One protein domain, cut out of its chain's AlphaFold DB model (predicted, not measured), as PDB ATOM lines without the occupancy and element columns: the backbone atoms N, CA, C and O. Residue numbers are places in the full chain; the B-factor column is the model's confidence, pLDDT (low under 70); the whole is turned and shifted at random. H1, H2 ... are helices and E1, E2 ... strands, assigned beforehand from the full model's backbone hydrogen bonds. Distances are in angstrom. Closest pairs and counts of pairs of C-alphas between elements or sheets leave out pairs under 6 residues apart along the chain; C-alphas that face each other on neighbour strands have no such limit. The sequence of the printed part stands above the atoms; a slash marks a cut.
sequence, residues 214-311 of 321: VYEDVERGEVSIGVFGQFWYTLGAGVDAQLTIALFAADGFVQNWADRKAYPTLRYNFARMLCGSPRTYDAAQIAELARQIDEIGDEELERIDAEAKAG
ATOM      1  N   VAL A 214     281.783 239.539 330.251       89.25
ATOM      2  CA  VAL A 214     282.109 240.334 329.069       89.25
ATOM      3  C   VAL A 214     282.589 239.400 327.970       89.25
ATOM      4  O   VAL A 214     283.536 238.638 328.180       89.25
ATOM      5  N   TYR A 215     281.957 239.505 326.808       90.88
ATOM      6  CA  TYR A 215     282.272 238.751 325.603       90.88
ATOM      7  C   TYR A 215     282.656 239.714 324.482       90.88
ATOM      8  O   TYR A 215     281.992 240.730 324.294       90.88
ATOM      9  N   GLU A 216     283.695 239.379 323.729       92.12
ATOM     10  CA  GLU A 216     284.157 240.120 322.557       92.12
ATOM     11  C   GLU A 216     284.145 239.194 321.337       92.12
ATOM     12  O   GLU A 216     284.677 238.085 321.390       92.12
ATOM     13  N   ASP A 217     283.519 239.646 320.255       92.06
ATOM     14  CA  ASP A 217     283.616 239.049 318.927       92.06
ATOM     15  C   ASP A 217     284.838 239.646 318.222       92.06
ATOM     16  O   ASP A 217     284.803 240.796 317.781       92.06
ATOM     17  N   VAL A 218     285.922 238.875 318.122       88.62
ATOM     18  CA  VAL A 218     287.200 239.365 317.572       88.62
ATOM     19  C   VAL A 218     287.140 239.661 316.073       88.62
ATOM     20  O   VAL A 218     287.950 240.430 315.562       88.62
ATOM     21  N   GLU A 219     286.192 239.063 315.351       88.38
ATOM     22  CA  GLU A 219     286.070 239.233 313.901       88.38
ATOM     23  C   GLU A 219     285.227 240.464 313.558       88.38
ATOM     24  O   GLU A 219     285.472 241.131 312.551       88.38
ATOM     25  N   ARG A 220     284.230 240.773 314.396       86.50
ATOM     26  CA  ARG A 220     283.323 241.916 314.200       86.50
ATOM     27  C   ARG A 220     283.672 243.135 315.048       86.50
ATOM     28  O   ARG A 220     283.161 244.218 314.772       86.50
ATOM     29  N   GLY A 221     284.508 242.970 316.072       86.00
ATOM     30  CA  GLY A 221     284.790 243.997 317.074       86.00
ATOM     31  C   GLY A 221     283.577 244.337 317.947       86.00
ATOM     32  O   GLY A 221     283.486 245.446 318.471       86.00
ATOM     33  N   GLU A 222     282.607 243.426 318.070       89.75
ATOM     34  CA  GLU A 222     281.428 243.629 318.914       89.75
ATOM     35  C   GLU A 222     281.724 243.208 320.353       89.75
ATOM     36  O   GLU A 222     282.252 242.126 320.596       89.75
ATOM     37  N   VAL A 223     281.312 244.022 321.325       90.50
ATOM     38  CA  VAL A 223     281.439 243.686 322.746       90.50
ATOM     39  C   VAL A 223     280.063 243.589 323.379       90.50
ATOM     40  O   VAL A 223     279.223 244.472 323.208       90.50
ATOM     41  N   SER A 224     279.835 242.532 324.151       91.00
ATOM     42  CA  SER A 224     278.578 242.289 324.849       91.00
ATOM     43  C   SER A 224     278.774 241.937 326.317       91.00
ATOM     44  O   SER A 224     279.769 241.332 326.713       91.00
ATOM     45  N   ILE A 225     277.769 242.277 327.117       88.62
ATOM     46  CA  ILE A 225     277.616 241.859 328.506       88.62
ATOM     47  C   ILE A 225     276.536 240.779 328.552       88.62
ATOM     48  O   ILE A 225     275.410 240.997 328.097       88.62
ATOM     49  N   GLY A 226     276.870 239.612 329.097       84.94
ATOM     50  CA  GLY A 226     275.965 238.472 329.191       84.94
ATOM     51  C   GLY A 226     275.849 237.932 330.611       84.94
ATOM     52  O   GLY A 226     276.849 237.779 331.313       84.94
ATOM     53  N   VAL A 227     274.627 237.598 331.020       80.94
ATOM     54  CA  VAL A 227     274.360 236.755 332.190       80.94
ATOM     55  C   VAL A 227     273.676 235.488 331.710       80.94
ATOM     56  O   VAL A 227     272.608 235.537 331.097       80.94
ATOM     57  N   PHE A 228     274.296 234.350 332.014       76.62
ATOM     58  CA  PHE A 228     273.824 233.037 331.590       76.62
ATOM     59  C   PHE A 228     272.348 232.813 331.954       76.62
ATOM     60  O   PHE A 228     271.948 232.982 333.108       76.62
ATOM     61  N   GLY A 229     271.540 232.425 330.964       69.62
ATOM     62  CA  GLY A 229     270.106 232.170 331.113       69.62
ATOM     63  C   GLY A 229     269.247 233.380 331.500       69.62
ATOM     64  O   GLY A 229     268.077 233.188 331.837       69.62
ATOM     65  N   GLN A 230     269.795 234.599 331.490       73.56
ATOM     66  CA  GLN A 230     269.070 235.807 331.883       73.56
ATOM     67  C   GLN A 230     269.023 236.844 330.765       73.56
ATOM     68  O   GLN A 230     267.935 237.146 330.270       73.56
ATOM     69  N   PHE A 231     270.167 237.417 330.390       79.31
ATOM     70  CA  PHE A 231     270.202 238.469 329.380       79.31
ATOM     71  C   PHE A 231     271.518 238.519 328.611       79.31
ATOM     72  O   PHE A 231     272.569 238.089 329.079       79.31
ATOM     73  N   TRP A 232     271.439 239.136 327.436       86.69
ATOM     74  CA  TRP A 232     272.569 239.500 326.598       86.69
ATOM     75  C   TRP A 232     272.371 240.928 326.101       86.69
ATOM     76  O   TRP A 232     271.309 241.248 325.562       86.69
ATOM     77  N   TYR A 233     273.376 241.779 326.277       85.31
ATOM     78  CA  TYR A 233     273.340 243.171 325.853       85.31
ATOM     79  C   TYR A 233     274.617 243.535 325.100       85.31
ATOM     80  O   TYR A 233     275.704 243.478 325.665       85.31
ATOM     81  N   THR A 234     274.479 243.918 323.832       90.62
ATOM     82  CA  THR A 234     275.602 244.340 322.987       90.62
ATOM     83  C   THR A 234     275.812 245.841 323.117       90.62
ATOM     84  O   THR A 234     274.868 246.618 322.955       90.62
ATOM     85  N   LEU A 235     277.044 246.244 323.423       86.31
ATOM     86  CA  LEU A 235     277.439 247.644 323.467       86.31
ATOM     87  C   LEU A 235     277.385 248.207 322.041       86.31
ATOM     88  O   LEU A 235     277.851 247.583 321.090       86.31
ATOM     89  N   GLY A 236     276.744 249.365 321.886       78.25
ATOM     90  CA  GLY A 236     276.534 249.975 320.576       78.25
ATOM     91  C   GLY A 236     277.842 250.373 319.887       78.25
ATOM     92  O   GLY A 236     278.844 250.664 320.540       78.25
ATOM     93  N   ALA A 237     277.812 250.440 318.557       77.62
ATOM     94  CA  ALA A 237     278.944 250.919 317.769       77.62
ATOM     95  C   ALA A 237     279.364 252.339 318.201       77.62
ATOM     96  O   ALA A 237     278.517 253.217 318.376       77.62
ATOM     97  N   GLY A 238     280.672 252.560 318.358       70.06
ATOM     98  CA  GLY A 238     281.241 253.848 318.781       70.06
ATOM     99  C   GLY A 238     281.266 254.088 320.295       70.06
ATOM    100  O   GLY A 238     281.693 255.160 320.720       70.06
ATOM    101  N   VAL A 239     280.837 253.119 321.111       77.50
ATOM    102  CA  VAL A 239     281.016 253.145 322.568       77.50
ATOM    103  C   VAL A 239     282.395 252.589 322.921       77.50
ATOM    104  O   VAL A 239     282.768 251.517 322.448       77.50
ATOM    105  N   ASP A 240     283.135 253.286 323.786       84.19
ATOM    106  CA  ASP A 240     284.338 252.724 324.404       84.19
ATOM    107  C   ASP A 240     283.919 251.620 325.383       84.19
ATOM    108  O   ASP A 240     283.461 251.871 326.508       84.19
ATOM    109  N   ALA A 241     284.016 250.382 324.907       85.94
ATOM    110  CA  ALA A 241     283.628 249.204 325.658       85.94
ATOM    111  C   ALA A 241     284.461 249.045 326.934       85.94
ATOM    112  O   ALA A 241     283.907 248.711 327.981       85.94
ATOM    113  N   GLN A 242     285.759 249.346 326.872       86.38
ATOM    114  CA  GLN A 242     286.677 249.180 327.991       86.38
ATOM    115  C   GLN A 242     286.322 250.126 329.140       86.38
ATOM    116  O   GLN A 242     286.190 249.674 330.280       86.38
ATOM    117  N   LEU A 243     286.093 251.413 328.853       83.75
ATOM    118  CA  LEU A 243     285.665 252.382 329.869       83.75
ATOM    119  C   LEU A 243     284.285 252.044 330.437       83.75
ATOM    120  O   LEU A 243     284.084 252.078 331.652       83.75
ATOM    121  N   THR A 244     283.340 251.676 329.572       83.56
ATOM    122  CA  THR A 244     281.972 251.329 329.981       83.56
ATOM    123  C   THR A 244     281.958 250.118 330.915       83.56
ATOM    124  O   THR A 244     281.275 250.113 331.938       83.56
ATOM    125  N   ILE A 245     282.751 249.095 330.600       85.25
ATOM    126  CA  ILE A 245     282.864 247.883 331.412       85.25
ATOM    127  C   ILE A 245     283.612 248.153 332.712       85.25
ATOM    128  O   ILE A 245     283.195 247.648 333.750       85.25
ATOM    129  N   ALA A 246     284.669 248.968 332.689       83.81
ATOM    130  CA  ALA A 246     285.381 249.354 333.903       83.81
ATOM    131  C   ALA A 246     284.458 250.065 334.909       83.81
ATOM    132  O   ALA A 246     284.543 249.791 336.106       83.81
ATOM    133  N   LEU A 247     283.536 250.911 334.431       80.56
ATOM    134  CA  LEU A 247     282.518 251.551 335.274       80.56
ATOM    135  C   LEU A 247     281.584 250.518 335.920       80.56
ATOM    136  O   LEU A 247     281.444 250.497 337.139       80.56
ATOM    137  N   PHE A 248     281.003 249.609 335.132       77.06
ATOM    138  CA  PHE A 248     280.130 248.567 335.683       77.06
ATOM    139  C   PHE A 248     280.870 247.584 336.605       77.06
ATOM    140  O   PHE A 248     280.270 247.031 337.528       77.06
ATOM    141  N   ALA A 249     282.161 247.345 336.366       78.81
ATOM    142  CA  ALA A 249     282.985 246.487 337.208       78.81
ATOM    143  C   ALA A 249     283.282 247.143 338.564       78.81
ATOM    144  O   ALA A 249     283.270 246.454 339.583       78.81
ATOM    145  N   ALA A 250     283.478 248.468 338.601       77.19
ATOM    146  CA  ALA A 250     283.648 249.222 339.845       77.19
ATOM    147  C   ALA A 250     282.418 249.119 340.767       77.19
ATOM    148  O   ALA A 250     282.570 249.032 341.984       77.19
ATOM    149  N   ASP A 251     281.221 249.034 340.182       72.75
ATOM    150  CA  ASP A 251     279.959 248.820 340.903       72.75
ATOM    151  C   ASP A 251     279.692 247.337 341.249       72.75
ATOM    152  O   ASP A 251     278.669 247.000 341.847       72.75
ATOM    153  N   GLY A 252     280.598 246.425 340.871       71.88
ATOM    154  CA  GLY A 252     280.474 244.984 341.106       71.88
ATOM    155  C   GLY A 252     279.441 244.280 340.219       71.88
ATOM    156  O   GLY A 252     279.082 243.134 340.493       71.88
ATOM    157  N   PHE A 253     278.951 244.945 339.170       68.94
ATOM    158  CA  PHE A 253     277.907 244.418 338.289       68.94
ATOM    159  C   PHE A 253     278.458 243.449 337.232       68.94
ATOM    160  O   PHE A 253     277.825 242.438 336.917       68.94
ATOM    161  N   VAL A 254     279.647 243.736 336.693       77.19
ATOM    162  CA  VAL A 254     280.318 242.899 335.684       77.19
ATOM    163  C   VAL A 254     281.741 242.541 336.102       77.19
ATOM    164  O   VAL A 254     282.334 243.183 336.966       77.19
ATOM    165  N   GLN A 255     282.312 241.511 335.481       81.31
ATOM    166  CA  GLN A 255     283.732 241.194 335.638       81.31
ATOM    167  C   GLN A 255     284.640 242.290 335.051       81.31
ATOM    168  O   GLN A 255     284.238 243.034 334.156       81.31
ATOM    169  N   ASN A 256     285.896 242.340 335.499       82.19
ATOM    170  CA  ASN A 256     286.878 243.275 334.950       82.19
ATOM    171  C   ASN A 256     287.093 243.054 333.444       82.19
ATOM    172  O   ASN A 256     287.060 241.923 332.959       82.19
ATOM    173  N   TRP A 257     287.409 244.132 332.718       85.31
ATOM    174  CA  TRP A 257     287.755 244.079 331.289       85.31
ATOM    175  C   TRP A 257     288.884 243.085 330.979       85.31
ATOM    176  O   TRP A 257     288.823 242.360 329.987       85.31
ATOM    177  N   ALA A 258     289.884 243.006 331.861       84.31
ATOM    178  CA  ALA A 258     291.000 242.068 331.741       84.31
ATOM    179  C   ALA A 258     290.551 240.592 331.746       84.31
ATOM    180  O   ALA A 258     291.213 239.736 331.164       84.31
ATOM    181  N   ASP A 259     289.399 240.299 332.358       82.75
ATOM    182  CA  ASP A 259     288.830 238.955 332.455       82.75
ATOM    183  C   ASP A 259     287.858 238.633 331.301       82.75
ATOM    184  O   ASP A 259     287.222 237.571 331.309       82.75
ATOM    185  N   ARG A 260     287.704 239.524 330.305       88.75
ATOM    186  CA  ARG A 260     286.807 239.298 329.158       88.75
ATOM    187  C   ARG A 260     287.151 238.024 328.391       88.75
ATOM    188  O   ARG A 260     288.275 237.525 328.447       88.75
ATOM    189  N   LYS A 261     286.170 237.504 327.662       87.88
ATOM    190  CA  LYS A 261     286.337 236.368 326.755       87.88
ATOM    191  C   LYS A 261     286.310 236.852 325.317       87.88
ATOM    192  O   LYS A 261     285.253 237.264 324.844       87.88
ATOM    193  N   ALA A 262     287.458 236.796 324.654       88.44
ATOM    194  CA  ALA A 262     287.574 237.099 323.240       88.44
ATOM    195  C   ALA A 262     287.376 235.811 322.437       88.44
ATOM    196  O   ALA A 262     288.094 234.828 322.617       88.44
ATOM    197  N   TYR A 263     286.347 235.795 321.594       88.06
ATOM    198  CA  TYR A 263     285.913 234.621 320.852       88.06
ATOM    199  C   TYR A 263     285.762 234.920 319.360       88.06
ATOM    200  O   TYR A 263     285.358 236.027 318.999       88.06
ATOM    201  N   PRO A 264     286.001 233.925 318.483       87.25
ATOM    202  CA  PRO A 264     285.559 234.014 317.095       87.25
ATOM    203  C   PRO A 264     284.026 234.106 317.028       87.25
ATOM    204  O   PRO A 264     283.334 233.617 317.935       87.25
ATOM    205  N   THR A 265     283.489 234.666 315.933       86.75
ATOM    206  CA  THR A 265     282.044 234.921 315.738       86.75
ATOM    207  C   THR A 265     281.188 233.711 316.122       86.75
ATOM    208  O   THR A 265     280.122 233.838 316.734       86.75
ATOM    209  N   LEU A 266     281.637 232.504 315.768       83.81
ATOM    210  CA  LEU A 266     280.903 231.270 316.035       83.81
ATOM    211  C   LEU A 266     280.700 231.022 317.541       83.81
ATOM    212  O   LEU A 266     279.568 230.847 317.997       83.81
ATOM    213  N   ARG A 267     281.783 231.052 318.329       82.75
ATOM    214  CA  ARG A 267     281.732 230.814 319.780       82.75
ATOM    215  C   ARG A 267     281.062 231.975 320.517       82.75
ATOM    216  O   ARG A 267     280.339 231.744 321.487       82.75
ATOM    217  N   TYR A 268     281.214 233.200 320.016       86.88
ATOM    218  CA  TYR A 268     280.487 234.370 320.505       86.88
ATOM    219  C   TYR A 268     278.963 234.212 320.353       86.88
ATOM    220  O   TYR A 268     278.217 234.407 321.315       86.88
ATOM    221  N   ASN A 269     278.480 233.769 319.187       84.06
ATOM    222  CA  ASN A 269     277.049 233.523 318.967       84.06
ATOM    223  C   ASN A 269     276.503 232.384 319.836       84.06
ATOM    224  O   ASN A 269     275.359 232.445 320.294       84.06
ATOM    225  N   PHE A 270     277.319 231.367 320.104       82.50
ATOM    226  CA  PHE A 270     276.948 230.307 321.033       82.50
ATOM    227  C   PHE A 270     276.814 230.830 322.471       82.50
ATOM    228  O   PHE A 270     275.810 230.562 323.131       82.50
ATOM    229  N   ALA A 271     277.754 231.655 322.943       83.44
ATOM    230  CA  ALA A 271     277.644 232.317 324.245       83.44
ATOM    231  C   ALA A 271     276.402 233.226 324.329       83.44
ATOM    232  O   ALA A 271     275.667 233.192 325.321       83.44
ATOM    233  N   ARG A 272     276.106 233.971 323.257       84.81
ATOM    234  CA  ARG A 272     274.890 234.789 323.130       84.81
ATOM    235  C   ARG A 272     273.618 233.966 323.292       84.81
ATOM    236  O   ARG A 272     272.710 234.378 324.013       84.81
ATOM    237  N   MET A 273     273.551 232.812 322.637       80.62
ATOM    238  CA  MET A 273     272.421 231.891 322.741       80.62
ATOM    239  C   MET A 273     272.218 231.399 324.180       80.62
ATOM    240  O   MET A 273     271.086 231.353 324.652       80.62
ATOM    241  N   LEU A 274     273.305 231.076 324.885       76.44
ATOM    242  CA  LEU A 274     273.268 230.602 326.270       76.44
ATOM    243  C   LEU A 274     272.860 231.685 327.284       76.44
ATOM    244  O   LEU A 274     272.258 231.385 328.314       76.44
ATOM    245  N   CYS A 275     273.186 232.947 327.006       77.56
ATOM    246  CA  CYS A 275     272.804 234.082 327.849       77.56
ATOM    247  C   CYS A 275     271.390 234.608 327.547       77.56
ATOM    248  O   CYS A 275     270.754 235.206 328.412       77.56
ATOM    249  N   GLY A 276     270.889 234.396 326.328       67.50
ATOM    250  CA  GLY A 276     269.533 234.753 325.917       67.50
ATOM    251  C   GLY A 276     268.458 233.775 326.402       67.50
ATOM    252  O   GLY A 276     268.732 232.744 327.011       67.50
ATOM    253  N   SER A 277     267.189 234.088 326.111       54.25
ATOM    254  CA  SER A 277     266.083 233.169 326.398       54.25
ATOM    255  C   SER A 277     266.185 231.935 325.486       54.25
ATOM    256  O   SER A 277     266.080 232.090 324.268       54.25
ATOM    257  N   PRO A 278     266.294 230.707 326.026       52.47
ATOM    258  CA  PRO A 278     266.463 229.476 325.243       52.47
ATOM    259  C   PRO A 278     265.242 229.104 324.381       52.47
ATOM    260  O   PRO A 278     265.214 228.053 323.753       52.47
ATOM    261  N   ARG A 279     264.203 229.948 324.335       49.56
ATOM    262  CA  ARG A 279     262.955 229.688 323.601       49.56
ATOM    263  C   ARG A 279     263.090 229.767 322.077       49.56
ATOM    264  O   ARG A 279     262.122 229.446 321.395       49.56
ATOM    265  N   THR A 280     264.227 230.213 321.545       52.91
ATOM    266  CA  THR A 280     264.409 230.462 320.104       52.91
ATOM    267  C   THR A 280     265.307 229.460 319.385       52.91
ATOM    268  O   THR A 280     265.409 229.552 318.167       52.91
ATOM    269  N   TYR A 281     265.934 228.520 320.098       58.22
ATOM    270  CA  TYR A 281     266.870 227.556 319.511       58.22
ATOM    271  C   TYR A 281     266.451 226.127 319.849       58.22
ATOM    272  O   TYR A 281     266.172 225.817 321.008       58.22
ATOM    273  N   ASP A 282     266.381 225.261 318.839       65.69
ATOM    274  CA  ASP A 282     266.115 223.838 319.053       65.69
ATOM    275  C   ASP A 282     267.393 223.072 319.454       65.69
ATOM    276  O   ASP A 282     268.520 223.547 319.295       65.69
ATOM    277  N   ALA A 283     267.231 221.869 320.011       65.00
ATOM    278  CA  ALA A 283     268.355 221.074 320.510       65.00
ATOM    279  C   ALA A 283     269.350 220.655 319.409       65.00
ATOM    280  O   ALA A 283     270.525 220.448 319.707       65.00
ATOM    281  N   ALA A 284     268.902 220.541 318.154       68.00
ATOM    282  CA  ALA A 284     269.762 220.163 317.036       68.00
ATOM    283  C   ALA A 284     270.669 221.329 316.620       68.00
ATOM    284  O   ALA A 284     271.854 221.125 316.377       68.00
ATOM    285  N   GLN A 285     270.143 222.555 316.623       69.12
ATOM    286  CA  GLN A 285     270.921 223.773 316.387       69.12
ATOM    287  C   GLN A 285     271.999 223.972 317.459       69.12
ATOM    288  O   GLN A 285     273.136 224.312 317.134       69.12
ATOM    289  N   ILE A 286     271.664 223.717 318.729       67.88
ATOM    290  CA  ILE A 286     272.625 223.787 319.840       67.88
ATOM    291  C   ILE A 286     273.734 222.742 319.656       67.88
ATOM    292  O   ILE A 286     274.908 223.066 319.831       67.88
ATOM    293  N   ALA A 287     273.372 221.508 319.291       69.94
ATOM    294  CA  ALA A 287     274.327 220.424 319.081       69.94
ATOM    295  C   ALA A 287     275.282 220.699 317.916       69.94
ATOM    296  O   ALA A 287     276.485 220.491 318.053       69.94
ATOM    297  N   GLU A 288     274.762 221.201 316.797       75.50
ATOM    298  CA  GLU A 288     275.584 221.514 315.629       75.50
ATOM    299  C   GLU A 288     276.558 222.662 315.915       75.50
ATOM    300  O   GLU A 288     277.733 222.563 315.574       75.50
ATOM    301  N   LEU A 289     276.118 223.713 316.612       70.62
ATOM    302  CA  LEU A 289     277.012 224.799 317.021       70.62
ATOM    303  C   LEU A 289     278.089 224.324 318.001       70.62
ATOM    304  O   LEU A 289     279.247 224.708 317.862       70.62
ATOM    305  N   ALA A 290     277.732 223.478 318.972       72.44
ATOM    306  CA  ALA A 290     278.701 222.906 319.903       72.44
ATOM    307  C   ALA A 290     279.756 222.068 319.161       72.44
ATOM    308  O   ALA A 290     280.947 222.231 319.403       72.44
ATOM    309  N   ARG A 291     279.326 221.244 318.198       77.75
ATOM    310  CA  ARG A 291     280.212 220.441 317.348       77.75
ATOM    311  C   ARG A 291     281.184 221.313 316.549       77.75
ATOM    312  O   ARG A 291     282.373 221.026 316.524       77.75
ATOM    313  N   GLN A 292     280.693 222.384 315.927       74.94
ATOM    314  CA  GLN A 292     281.532 223.308 315.158       74.94
ATOM    315  C   GLN A 292     282.532 224.076 316.043       74.94
ATOM    316  O   GLN A 292     283.600 224.451 315.574       74.94
ATOM    317  N   ILE A 293     282.215 224.311 317.322       73.38
ATOM    318  CA  ILE A 293     283.160 224.904 318.282       73.38
ATOM    319  C   ILE A 293     284.240 223.897 318.680       73.38
ATOM    320  O   ILE A 293     285.410 224.272 318.738       73.38
ATOM    321  N   ASP A 294     283.867 222.637 318.913       74.56
ATOM    322  CA  ASP A 294     284.827 221.569 319.214       74.56
ATOM    323  C   ASP A 294     285.832 221.376 318.059       74.56
ATOM    324  O   ASP A 294     287.001 221.089 318.307       74.56
ATOM    325  N   GLU A 295     285.415 221.607 316.806       76.94
ATOM    326  CA  GLU A 295     286.301 221.582 315.627       76.94
ATOM    327  C   GLU A 295     287.358 222.697 315.614       76.94
ATOM    328  O   GLU A 295     288.413 222.507 315.011       76.94
ATOM    329  N   ILE A 296     287.111 223.837 316.270       79.19
ATOM    330  CA  ILE A 296     288.122 224.900 316.411       79.19
ATOM    331  C   ILE A 296     289.250 224.416 317.334       79.19
ATOM    332  O   ILE A 296     290.421 224.675 317.068       79.19
ATOM    333  N   GLY A 297     288.906 223.664 318.383       76.06
ATOM    334  CA  GLY A 297     289.851 223.136 319.363       76.06
ATOM    335  C   GLY A 297     290.244 224.145 320.449       76.06
ATOM    336  O   GLY A 297     290.293 225.357 320.233       76.06
ATOM    337  N   ASP A 298     290.530 223.632 321.649       76.12
ATOM    338  CA  ASP A 298     290.842 224.454 322.828       76.12
ATOM    339  C   ASP A 298     292.123 225.295 322.635       76.12
ATOM    340  O   ASP A 298     292.133 226.466 323.005       76.12
ATOM    341  N   GLU A 299     293.162 224.748 321.993       78.88
ATOM    342  CA  GLU A 299     294.439 225.448 321.755       78.88
ATOM    343  C   GLU A 299     294.278 226.687 320.862       78.88
ATOM    344  O   GLU A 299     294.849 227.744 321.133       78.88
ATOM    345  N   GLU A 300     293.468 226.581 319.810       79.00
ATOM    346  CA  GLU A 300     293.207 227.688 318.891       79.00
ATOM    347  C   GLU A 300     292.369 228.780 319.560       79.00
ATOM    348  O   GLU A 300     292.600 229.972 319.367       79.00
ATOM    349  N   LEU A 301     291.419 228.383 320.407       79.50
ATOM    350  CA  LEU A 301     290.590 229.313 321.171       79.50
ATOM    351  C   LEU A 301     291.412 230.061 322.226       79.50
ATOM    352  O   LEU A 301     291.201 231.257 322.425       79.50
ATOM    353  N   GLU A 302     292.367 229.387 322.870       81.75
ATOM    354  CA  GLU A 302     293.335 230.023 323.769       81.75
ATOM    355  C   GLU A 302     294.267 230.977 323.018       81.75
ATOM    356  O   GLU A 302     294.529 232.078 323.505       81.75
ATOM    357  N   ARG A 303     294.719 230.601 321.815       86.56
ATOM    358  CA  ARG A 303     295.528 231.472 320.956       86.56
ATOM    359  C   ARG A 303     294.775 232.743 320.570       86.56
ATOM    360  O   ARG A 303     295.323 233.828 320.742       86.56
ATOM    361  N   ILE A 304     293.527 232.625 320.112       83.25
ATOM    362  CA  ILE A 304     292.679 233.773 319.751       83.25
ATOM    363  C   ILE A 304     292.463 234.698 320.957       83.25
ATOM    364  O   ILE A 304     292.611 235.914 320.831       83.25
ATOM    365  N   ASP A 305     292.159 234.142 322.136       83.50
ATOM    366  CA  ASP A 305     291.964 234.941 323.355       83.50
ATOM    367  C   ASP A 305     293.261 235.651 323.780       83.50
ATOM    368  O   ASP A 305     293.233 236.817 324.181       83.50
ATOM    369  N   ALA A 306     294.412 234.986 323.647       83.31
ATOM    370  CA  ALA A 306     295.718 235.569 323.939       83.31
ATOM    371  C   ALA A 306     296.102 236.679 322.945       83.31
ATOM    372  O   ALA A 306     296.554 237.743 323.369       83.31
ATOM    373  N   GLU A 307     295.899 236.464 321.643       85.50
ATOM    374  CA  GLU A 307     296.173 237.449 320.588       85.50
ATOM    375  C   GLU A 307     295.304 238.703 320.753       85.50
ATOM    376  O   GLU A 307     295.821 239.819 320.690       85.50
ATOM    377  N   ALA A 308     294.012 238.535 321.053       81.88
ATOM    378  CA  ALA A 308     293.095 239.650 321.280       81.88
ATOM    379  C   ALA A 308     293.490 240.510 322.495       81.88
ATOM    380  O   ALA A 308     293.336 241.731 322.479       81.88
ATOM    381  N   LYS A 309     294.038 239.888 323.545       82.81
ATOM    382  CA  LYS A 309     294.455 240.575 324.781       82.81
ATOM    383  C   LYS A 309     295.874 241.128 324.733       82.81
ATOM    384  O   LYS A 309     296.213 241.995 325.533       82.81
ATOM    385  N   ALA A 310     296.709 240.669 323.801       79.12
ATOM    386  CA  ALA A 310     298.098 241.113 323.679       79.12
ATOM    387  C   ALA A 310     298.229 242.622 323.380       79.12
ATOM    388  O   ALA A 310     299.272 243.214 323.661       79.12
ATOM    389  N   GLY A 311     297.182 243.241 322.821       67.31
ATOM    390  CA  GLY A 311     297.116 244.669 322.504       67.31
ATOM    391  C   GLY A 311     296.535 245.563 323.603       67.31
ATOM    392  O   GLY A 311     296.520 246.782 323.427       67.31
TER     393      GLY A 311
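What this domain is: This is residues 214 to 311 of the 321 residues of an uncharacterized protein of Rathayibacter sp. VKM Ac-2803 (UniProt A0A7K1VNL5). A small twisted sheet stands between helix H1 at one end of the length and helices H2 and H3 toward the other; H2 covers one face of the sheet, and H3 packs on H2, away from the sheet. From the end of H3 the last helix, H4, turns back along the domain to the edge strand E4, while H1 meets the sheet only with its first residues. The printed part has 98 residues, with four named helices and four named strands in the order E1 E2 E3 H1 E4 H2 H3 H4. The sheet runs E3 E2 E1 E4 and is mixed, and the class is mixed, helices and strands. The whole is compact, with a radius of gyration of the C-alphas of 13.8 A and spans of 39 by 31 by 23 A.

How they stand to each other: Start at E1, residues 214 to 217, which forms an antiparallel hairpin with E2, residues 222 to 227; there N 215 and O 224 are 2.9 A apart, within hydrogen-bond range. E2 forms the next hairpin with E3, residues 231 to 234, where N 225 and O 233 are 2.8 A apart. These three are a meander, each strand the antiparallel neighbour of the one before. H1, residues 241 to 250, only grazes the sheet; look at the C-alphas of Val 223 and Ala 241, its closest pair with E2, 6.6 A apart. E4, residues 261 to 263, is parallel to E1, with N 263 and O 216 2.8 A apart. E3, H1 and E4 are a split strand-helix-strand unit, two strands running the same way with E2 and E1 between them, and its crossover is right-handed. H2, residues 265 to 275, makes two layers with the sheet, a helix on one face: it lies over E2 and E1 at a height over the sheet of 7.9 A and runs along the strands, at 20 degrees to E1 on the local plane. H3, residues 283 to 296, touches H2 in a helical hairpin, opposite ways at a steep tilt of 42 degrees; the C-alphas of Arg 267 and Ile 293 are closest, 6.3 A. H4, residues 298 to 309, only grazes the sheet; its closest C-alphas with E4 are Asp 305 and Ala 262, 4.9 A. H2 and H4 are apart. In H1, H2 and H4 every O i to N i+4 pair is within hydrogen-bond range, in H3 9 of 10.

Where its parts are: Find C-alpha 214 at (282.109, 240.334, 329.069), where E1 begins. E2 is 16.5 A long, H1 14.2 A and H2 15.3 A. H3 runs 20.5 A from C-alpha 283 at (268.355, 221.074, 320.510). H4 runs 16.6 A to C-alpha 309 at (294.455, 240.575, 324.781).

The domain as a whole: The C-alphas of Ala 250 and Ala 284 are farthest apart, 39.5 A. The printed part has no cut and no long link. The model's mean pLDDT over the printed part is 79.3; look for values under 70 at residues 229, 253, 276 to 287 and 311.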